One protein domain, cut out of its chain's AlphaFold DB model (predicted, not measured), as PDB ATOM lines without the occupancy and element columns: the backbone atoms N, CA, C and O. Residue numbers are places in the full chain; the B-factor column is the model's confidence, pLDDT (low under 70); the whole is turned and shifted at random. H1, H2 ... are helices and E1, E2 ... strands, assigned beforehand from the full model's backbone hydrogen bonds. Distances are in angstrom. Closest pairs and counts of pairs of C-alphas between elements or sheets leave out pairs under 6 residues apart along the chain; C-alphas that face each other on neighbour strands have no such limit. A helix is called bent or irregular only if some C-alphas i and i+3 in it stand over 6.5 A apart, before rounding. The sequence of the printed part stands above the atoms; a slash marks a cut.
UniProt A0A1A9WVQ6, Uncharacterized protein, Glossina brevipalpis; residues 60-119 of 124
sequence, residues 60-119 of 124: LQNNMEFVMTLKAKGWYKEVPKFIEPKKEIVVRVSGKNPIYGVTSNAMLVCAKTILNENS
ATOM      1  N   LEU A  60      12.233  40.918 -17.147       65.62
ATOM      2  CA  LEU A  60      12.612  39.826 -18.039       65.62
ATOM      3  C   LEU A  60      13.117  40.366 -19.382       65.62
ATOM      4  O   LEU A  60      14.130  39.900 -19.887       65.62
ATOM      5  N   GLN A  61      12.469  41.399 -19.928       63.41
ATOM      6  CA  GLN A  61      12.898  42.025 -21.184       63.41
ATOM      7  C   GLN A  61      14.279  42.683 -21.090       63.41
ATOM      8  O   GLN A  61      15.079  42.561 -22.017       63.41
ATOM      9  N   ASN A  62      14.576  43.345 -19.970       66.75
ATOM     10  CA  ASN A  62      15.865  44.003 -19.745       66.75
ATOM     11  C   ASN A  62      17.003  43.014 -19.450       66.75
ATOM     12  O   ASN A  62      18.161  43.316 -19.740       66.75
ATOM     13  N   ASN A  63      16.670  41.838 -18.913       71.44
ATOM     14  CA  ASN A  63      17.631  40.782 -18.595       71.44
ATOM     15  C   ASN A  63      17.832  39.773 -19.734       71.44
ATOM     16  O   ASN A  63      18.712  38.924 -19.638       71.44
ATOM     17  N   MET A  64      17.043  39.846 -20.812       74.25
ATOM     18  CA  MET A  64      17.286  39.029 -21.998       74.25
ATOM     19  C   MET A  64      18.550  39.508 -22.708       74.25
ATOM     20  O   MET A  64      18.591  40.601 -23.279       74.25
ATOM     21  N   GLU A  65      19.570  38.661 -22.689       80.81
ATOM     22  CA  GLU A  65      20.830  38.862 -23.392       80.81
ATOM     23  C   GLU A  65      20.845  38.044 -24.681       80.81
ATOM     24  O   GLU A  65      20.292  36.946 -24.752       80.81
ATOM     25  N   PHE A  66      21.484  38.581 -25.715       82.69
ATOM     26  CA  PHE A  66      21.718  37.848 -26.950       82.69
ATOM     27  C   PHE A  66      23.175  37.971 -27.368       82.69
ATOM     28  O   PHE A  66      23.836  38.986 -27.138       82.69
ATOM     29  N   VAL A  67      23.658  36.919 -28.019       85.12
ATOM     30  CA  VAL A  67      24.970  36.877 -28.653       85.12
ATOM     31  C   VAL A  67      24.790  36.264 -30.030       85.12
ATOM     32  O   VAL A  67      24.307  35.143 -30.158       85.12
ATOM     33  N   MET A  68      25.203  36.993 -31.058       82.62
ATOM     34  CA  MET A  68      25.215  36.537 -32.440       82.62
ATOM     35  C   MET A  68      26.637  36.623 -32.986       82.62
ATOM     36  O   MET A  68      27.294  37.657 -32.875       82.62
ATOM     37  N   THR A  69      27.106  35.542 -33.598       89.12
ATOM     38  CA  THR A  69      28.419  35.498 -34.249       89.12
ATOM     39  C   THR A  69      28.219  35.520 -35.757       89.12
ATOM     40  O   THR A  69      27.712  34.565 -36.340       89.12
ATOM     41  N   LEU A  70      28.613  36.621 -36.386       86.19
ATOM     42  CA  LEU A  70      28.604  36.805 -37.830       86.19
ATOM     43  C   LEU A  70      29.965  36.382 -38.376       86.19
ATOM     44  O   LEU A  70      30.989  36.983 -38.050       86.19
ATOM     45  N   LYS A  71      29.980  35.348 -39.213       88.19
ATOM     46  CA  LYS A  71      31.186  34.885 -39.902       88.19
ATOM     47  C   LYS A  71      31.057  35.206 -41.385       88.19
ATOM     48  O   LYS A  71      30.213  34.638 -42.071       88.19
ATOM     49  N   ALA A  72      31.897  36.112 -41.870       83.94
ATOM     50  CA  ALA A  72      31.976  36.480 -43.274       83.94
ATOM     51  C   ALA A  72      33.268  35.923 -43.879       83.94
ATOM     52  O   ALA A  72      34.349  36.075 -43.307       83.94
ATOM     53  N   LYS A  73      33.162  35.292 -45.051       85.81
ATOM     54  CA  LYS A  73      34.309  34.877 -45.865       85.81
ATOM     55  C   LYS A  73      34.321  35.679 -47.158       85.81
ATOM     56  O   LYS A  73      33.272  35.873 -47.766       85.81
ATOM     57  N   GLY A  74      35.493  36.139 -47.578       82.56
ATOM     58  CA  GLY A  74      35.647  36.927 -48.794       82.56
ATOM     59  C   GLY A  74      37.054  36.877 -49.376       82.56
ATOM     60  O   GLY A  74      37.933  36.142 -48.915       82.56
ATOM     61  N   TRP A  75      37.263  37.686 -50.406       82.25
ATOM     62  CA  TRP A  75      38.525  37.787 -51.129       82.25
ATOM     63  C   TRP A  75      39.209  39.130 -50.866       82.25
ATOM     64  O   TRP A  75      38.558  40.127 -50.565       82.25
ATOM     65  N   TYR A  76      40.541  39.162 -50.953       70.62
ATOM     66  CA  TYR A  76      41.327  40.375 -50.689       70.62
ATOM     67  C   TYR A  76      41.267  41.404 -51.828       70.62
ATOM     68  O   TYR A  76      41.520  42.581 -51.588       70.62
ATOM     69  N   LYS A  77      40.967  40.961 -53.053       73.88
ATOM     70  CA  LYS A  77      40.860  41.762 -54.282       73.88
ATOM     71  C   LYS A  77      39.791  41.150 -55.190       73.88
ATOM     72  O   LYS A  77      39.318  40.052 -54.896       73.88
ATOM     73  N   GLU A  78      39.451  41.826 -56.287       69.19
ATOM     74  CA  GLU A  78      38.696  41.237 -57.398       69.19
ATOM     75  C   GLU A  78      39.514  40.098 -58.008       69.19
ATOM     76  O   GLU A  78      40.341  40.280 -58.898       69.19
ATOM     77  N   VAL A  79      39.350  38.910 -57.443       69.50
ATOM     78  CA  VAL A  79      39.907  37.682 -57.983       69.50
ATOM     79  C   VAL A  79      38.810  36.927 -58.715       69.50
ATOM     80  O   VAL A  79      37.638  37.006 -58.330       69.50
ATOM     81  N   PRO A  80      39.163  36.186 -59.771       69.00
ATOM     82  CA  PRO A  80      38.194  35.374 -60.476       69.00
ATOM     83  C   PRO A  80      37.465  34.400 -59.537       69.00
ATOM     84  O   PRO A  80      38.070  33.833 -58.624       69.00
ATOM     85  N   LYS A  81      36.169  34.171 -59.794       65.69
ATOM     86  CA  LYS A  81      35.243  33.393 -58.938       65.69
ATOM     87  C   LYS A  81      35.675  31.945 -58.643       65.69
ATOM     88  O   LYS A  81      35.055  31.293 -57.813       65.69
ATOM     89  N   PHE A  82      36.701  31.442 -59.326       70.00
ATOM     90  CA  PHE A  82      37.253  30.097 -59.163       70.00
ATOM     91  C   PHE A  82      38.292  29.968 -58.037       70.00
ATOM     92  O   PHE A  82      38.699  28.856 -57.714       70.00
ATOM     93  N   ILE A  83      38.730  31.071 -57.424       75.69
ATOM     94  CA  ILE A  83      39.641  31.041 -56.271       75.69
ATOM     95  C   ILE A  83      38.813  30.972 -54.985       75.69
ATOM     96  O   ILE A  83      37.839  31.702 -54.846       75.69
ATOM     97  N   GLU A  84      39.193  30.142 -54.015       76.38
ATOM     98  CA  GLU A  84      38.504  30.095 -52.719       76.38
ATOM     99  C   GLU A  84      38.732  31.374 -51.882       76.38
ATOM    100  O   GLU A  84      39.835  31.937 -51.884       76.38
ATOM    101  N   PRO A  85      37.717  31.852 -51.136       75.19
ATOM    102  CA  PRO A  85      37.834  33.036 -50.291       75.19
ATOM    103  C   PRO A  85      38.740  32.760 -49.084       75.19
ATOM    104  O   PRO A  85      38.375  32.025 -48.168       75.19
ATOM    105  N   LYS A  86      39.929  33.378 -49.073       78.88
ATOM    106  CA  LYS A  86      40.943  33.216 -48.010       78.88
ATOM    107  C   LYS A  86      40.817  34.214 -46.856       78.88
ATOM    108  O   LYS A  86      41.489  34.044 -45.844       78.88
ATOM    109  N   LYS A  87      40.000  35.264 -46.993       78.81
ATOM    110  CA  LYS A  87      39.798  36.260 -45.935       78.81
ATOM    111  C   LYS A  87      38.595  35.860 -45.093       78.81
ATOM    112  O   LYS A  87      37.498  35.717 -45.625       78.81
ATOM    113  N   GLU A  88      38.788  35.739 -43.787       85.00
ATOM    114  CA  GLU A  88      37.710  35.518 -42.827       85.00
ATOM    115  C   GLU A  88      37.598  36.728 -41.896       85.00
ATOM    116  O   GLU A  88      38.601  37.233 -41.393       85.00
ATOM    117  N   ILE A  89      36.376  37.207 -41.688       85.12
ATOM    118  CA  ILE A  89      36.048  38.225 -40.696       85.12
ATOM    119  C   ILE A  89      35.001  37.610 -39.773       85.12
ATOM    120  O   ILE A  89      33.929  37.207 -40.222       85.12
ATOM    121  N   VAL A  90      35.317  37.541 -38.482       87.06
ATOM    122  CA  VAL A  90      34.394  37.074 -37.445       87.06
ATOM    123  C   VAL A  90      34.031  38.262 -36.571       87.06
ATOM    124  O   VAL A  90      34.897  38.865 -35.944       87.06
ATOM    125  N   VAL A  91      32.747  38.605 -36.540       87.25
ATOM    126  CA  VAL A  91      32.204  39.682 -35.712       87.25
ATOM    127  C   VAL A  91      31.257  39.070 -34.695       87.25
ATOM    128  O   VAL A  91      30.316  38.366 -35.054       87.25
ATOM    129  N   ARG A  92      31.487  39.350 -33.413       88.25
ATOM    130  CA  ARG A  92      30.573  38.970 -32.334       88.25
ATOM    131  C   ARG A  92      29.746  40.185 -31.935       88.25
ATOM    132  O   ARG A  92      30.300  41.197 -31.516       88.25
ATOM    133  N   VAL A  93      28.432  40.070 -32.054       82.38
ATOM    134  CA  VAL A  93      27.466  41.088 -31.641       82.38
ATOM    135  C   VAL A  93      26.783  40.590 -30.376       82.38
ATOM    136  O   VAL A  93      26.133  39.550 -30.396       82.38
ATOM    137  N   SER A  94      26.940  41.312 -29.271       84.19
ATOM    138  CA  SER A  94      26.266  41.015 -28.007       84.19
ATOM    139  C   SER A  94      25.487  42.227 -27.527       84.19
ATOM    140  O   SER A  94      25.946  43.359 -27.689       84.19
ATOM    141  N   GLY A  95      24.339  42.003 -26.901       76.94
ATOM    142  CA  GLY A  95      23.541  43.084 -26.345       76.94
ATOM    143  C   GLY A  95      22.412  42.596 -25.451       76.94
ATOM    144  O   GLY A  95      22.214  41.397 -25.255       76.94
ATOM    145  N   LYS A  96      21.670  43.562 -24.916       76.69
ATOM    146  CA  LYS A  96      20.480  43.350 -24.088       76.69
ATOM    147  C   LYS A  96      19.235  43.734 -24.871       76.69
ATOM    148  O   LYS A  96      19.305  44.596 -25.746       76.69
ATOM    149  N   ASN A  97      18.107  43.121 -24.534       74.38
ATOM    150  CA  ASN A  97      16.809  43.374 -25.156       74.38
ATOM    151  C   ASN A  97      16.850  43.209 -26.699       74.38
ATOM    152  O   ASN A  97      16.743  44.190 -27.447       74.38
ATOM    153  N   PRO A  98      17.025  41.964 -27.189       70.81
ATOM    154  CA  PRO A  98      17.234  41.675 -28.609       70.81
ATOM    155  C   PRO A  98      16.087  42.112 -29.520       70.81
ATOM    156  O   PRO A  98      16.312  42.380 -30.692       70.81
ATOM    157  N   ILE A  99      14.856  42.156 -29.009       70.31
ATOM    158  CA  ILE A  99      13.670  42.357 -29.848       70.31
ATOM    159  C   ILE A  99      13.333  43.838 -29.966       70.31
ATOM    160  O   ILE A  99      13.233  44.354 -31.075       70.31
ATOM    161  N   TYR A 100      13.176  44.544 -28.846       74.12
ATOM    162  CA  TYR A 100      12.734  45.938 -28.886       74.12
ATOM    163  C   TYR A 100      13.918  46.902 -28.959       74.12
ATOM    164  O   TYR A 100      13.938  47.783 -29.815       74.12
ATOM    165  N   GLY A 101      14.942  46.701 -28.125       75.56
ATOM    166  CA  GLY A 101      16.096  47.601 -28.063       75.56
ATOM    167  C   GLY A 101      16.929  47.584 -29.344       75.56
ATOM    168  O   GLY A 101      17.225  48.633 -29.919       75.56
ATOM    169  N   VAL A 102      17.287  46.392 -29.826       81.12
ATOM    170  CA  VAL A 102      18.118  46.256 -31.032       81.12
ATOM    171  C   VAL A 102      17.377  46.713 -32.280       81.12
ATOM    172  O   VAL A 102      17.965  47.438 -33.069       81.12
ATOM    173  N   THR A 103      16.103  46.348 -32.456       81.69
ATOM    174  CA  THR A 103      15.340  46.715 -33.662       81.69
ATOM    175  C   THR A 103      15.172  48.227 -33.784       81.69
ATOM    176  O   THR A 103      15.433  48.785 -34.850       81.69
ATOM    177  N   SER A 104      14.811  48.917 -32.695       83.94
ATOM    178  CA  SER A 104      14.708  50.381 -32.700       83.94
ATOM    179  C   SER A 104      16.056  51.046 -32.989       83.94
ATOM    180  O   SER A 104      16.131  51.952 -33.818       83.94
ATOM    181  N   ASN A 105      17.141  50.559 -32.378       85.62
ATOM    182  CA  ASN A 105      18.483  51.082 -32.638       85.62
ATOM    183  C   ASN A 105      18.949  50.805 -34.071       85.62
ATOM    184  O   ASN A 105      19.502  51.692 -34.713       85.62
ATOM    185  N   ALA A 106      18.693  49.610 -34.600       85.81
ATOM    186  CA  ALA A 106      19.013  49.251 -35.974       85.81
ATOM    187  C   ALA A 106      18.261  50.149 -36.962       85.81
ATOM    188  O   ALA A 106      18.861  50.628 -37.918       85.81
ATOM    189  N   MET A 107      16.986  50.456 -36.700       89.31
ATOM    190  CA  MET A 107      16.203  51.379 -37.523       89.31
ATOM    191  C   MET A 107      16.794  52.798 -37.525       89.31
ATOM    192  O   MET A 107      16.921  53.406 -38.588       89.31
ATOM    193  N   LEU A 108      17.221  53.305 -36.363       92.25
ATOM    194  CA  LEU A 108      17.906  54.601 -36.262       92.25
ATOM    195  C   LEU A 108      19.262  54.598 -36.978       92.25
ATOM    196  O   LEU A 108      19.599  55.564 -37.664       92.25
ATOM    197  N   VAL A 109      20.031  53.512 -36.856       89.81
ATOM    198  CA  VAL A 109      21.302  53.338 -37.571       89.81
ATOM    199  C   VAL A 109      21.062  53.315 -39.078       89.81
ATOM    200  O   VAL A 109      21.737  54.047 -39.789       89.81
ATOM    201  N   CYS A 110      20.058  52.581 -39.562       89.38
ATOM    202  CA  CYS A 110      19.674  52.578 -40.973       89.38
ATOM    203  C   CYS A 110      19.325  53.987 -41.469       89.38
ATOM    204  O   CYS A 110      19.860  54.420 -42.488       89.38
ATOM    205  N   ALA A 111      18.483  54.728 -40.740       93.06
ATOM    206  CA  ALA A 111      18.135  56.103 -41.095       93.06
ATOM    207  C   ALA A 111      19.378  57.008 -41.153       93.06
ATOM    208  O   ALA A 111      19.575  57.742 -42.123       93.06
ATOM    209  N   LYS A 112      20.267  56.902 -40.158       93.50
ATOM    210  CA  LYS A 112      21.533  57.644 -40.121       93.50
ATOM    211  C   LYS A 112      22.450  57.276 -41.292       93.50
ATOM    212  O   LYS A 112      23.058  58.166 -41.879       93.50
ATOM    213  N   THR A 113      22.544  55.997 -41.651       92.44
ATOM    214  CA  THR A 113      23.337  55.525 -42.795       92.44
ATOM    215  C   THR A 113      22.777  56.051 -44.115       92.44
ATOM    216  O   THR A 113      23.554  56.512 -44.941       92.44
ATOM    217  N   ILE A 114      21.454  56.064 -44.306       91.25
ATOM    218  CA  ILE A 114      20.823  56.645 -45.506       91.25
ATOM    219  C   ILE A 114      21.146  58.134 -45.640       91.25
ATOM    220  O   ILE A 114      21.472  58.594 -46.733       91.25
ATOM    221  N   LEU A 115      21.076  58.886 -44.541       92.44
ATOM    222  CA  LEU A 115      21.324  60.327 -44.564       92.44
ATOM    223  C   LEU A 115      22.806  60.663 -44.778       92.44
ATOM    224  O   LEU A 115      23.117  61.551 -45.570       92.44
ATOM    225  N   ASN A 116      23.714  59.948 -44.111       92.88
ATOM    226  CA  ASN A 116      25.136  60.305 -44.082       92.88
ATOM    227  C   ASN A 116      25.986  59.586 -45.138       92.88
ATOM    228  O   ASN A 116      26.968  60.148 -45.609       92.88
ATOM    229  N   GLU A 117      25.631  58.359 -45.521       89.94
ATOM    230  CA  GLU A 117      26.420  57.518 -46.436       89.94
ATOM    231  C   GLU A 117      25.733  57.353 -47.800       89.94
ATOM    232  O   GLU A 117      26.013  56.416 -48.547       89.94
ATOM    233  N   ASN A 118      24.838  58.281 -48.147       84.56
ATOM    234  CA  ASN A 118      24.055  58.255 -49.383       84.56
ATOM    235  C   ASN A 118      24.930  58.131 -50.648       84.56
ATOM    236  O   ASN A 118      24.544  57.487 -51.616       84.56
ATOM    237  N   SER A 119      26.129  58.723 -50.641       87.12
ATOM    238  CA  SER A 119      27.088  58.667 -51.755       87.12
ATOM    239  C   SER A 119      27.737  57.295 -51.966       87.12
ATOM    240  O   SER A 119      28.346  57.074 -53.006       87.12
TER     241      SER A 119
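What this domain is: This is residues 60 to 119 of the 124 residues of an uncharacterized protein of Glossina brevipalpis (UniProt A0A1A9WVQ6). A long, narrow hairpin of two antiparallel strands, E1 and E2, makes the longest axis, with a wide loop at its turn; at the other end the long helix H2 leaves the hairpin and slants away from it, making an open V whose arms are the hairpin and H2. Residues 102 to 119, of which 102 to 116 belong to H2, stick out from the hairpin, and so do residues 77 to 82 in the loop, while the short helix H1 sits at the hairpin's end where H2 begins. The printed part has 60 residues with two named helices and two named strands, in the order H1, E1, E2, H2 along the chain, and its one sheet has the order E1 - E2, antiparallel. The class is mixed, helices and strands, with 21 residues in helices and 20 in strands. The whole is extended, with a radius of gyration of the C-alphas of 16.7 A, and flat in outline, with spans of 48 by 29 by 12 A.

How they stand to each other: The sheet consists of E1, residues 65 to 74, and E2, residues 87 to 96, which form a hairpin. The two strands are antiparallel neighbours, with 166 degrees between their N-to-C directions. C-alphas that face each other run from 65 and 96, 4.6 A apart, to 74 and 87, 5.1 A apart. Among the backbone pairs within hydrogen-bond range are N 70 and O 91, at 2.8 A, and N 91 and O 70, also at 2.8 A. Near the ends of the strands, N 66 and O 95 are 2.9 A apart and N 87 and O 74 are 3.0 A apart. H2, residues 100 to 116, follows E2 after a tight link of 3 residues. The closest C-alphas of E2 and H2 are those of Gly 95 and Val 102, 7.8 A apart, and the centres of the two elements are 18.1 A apart. E1 and H2 are apart. H1, residues 60 to 63, comes before E1, with a tight link of 1 residue. The closest C-alphas of H1 and E2 are those of Asn 62 and Lys 96, 6.4 A apart. H1 and H2 are apart. In H2 every O i to N i+4 pair is within hydrogen-bond range; H1 is too short for such a pair, and its one O i to N i+3 pair is within range.

Where its parts are: E1 runs 29.5 A from C-alpha 65 at (20.830, 38.862, -23.392) to C-alpha 74 at (35.647, 36.927, -48.794). E2 has the same number of residues, 10, and spans 30.0 A from Lys 87 to Lys 96. H2, with 17 residues, is 24.3 A long, from Tyr 100 to Asn 116, and its last C-alpha is at (25.136, 60.305, -44.082). H1, 4 residues from Leu 60 to Asn 63, begins with C-alpha 60 at (12.612, 39.826, -18.039). Neither helix is bent or irregular.

The domain as a whole: The two C-alphas farthest apart are those of Leu 60 and Pro 80, at 49.8 A. The C-alphas of the first and last printed residues, Leu 60 and Ser 119, are 41.2 A apart. The printed part has no cut. The one long link joins E1 to E2: residues 75 to 86, with no named element, whose C-alphas lie 18 to 27 A from the mean of the C-alphas. Residues 77 to 82 of this link stand free. Without the stretches that stand free, the body has 36 residues and spans 47 by 12 by 11 A. The mean pLDDT of the printed part is 81.0, and residues 60 to 62 and 78 to 81 of this predicted model are under 70.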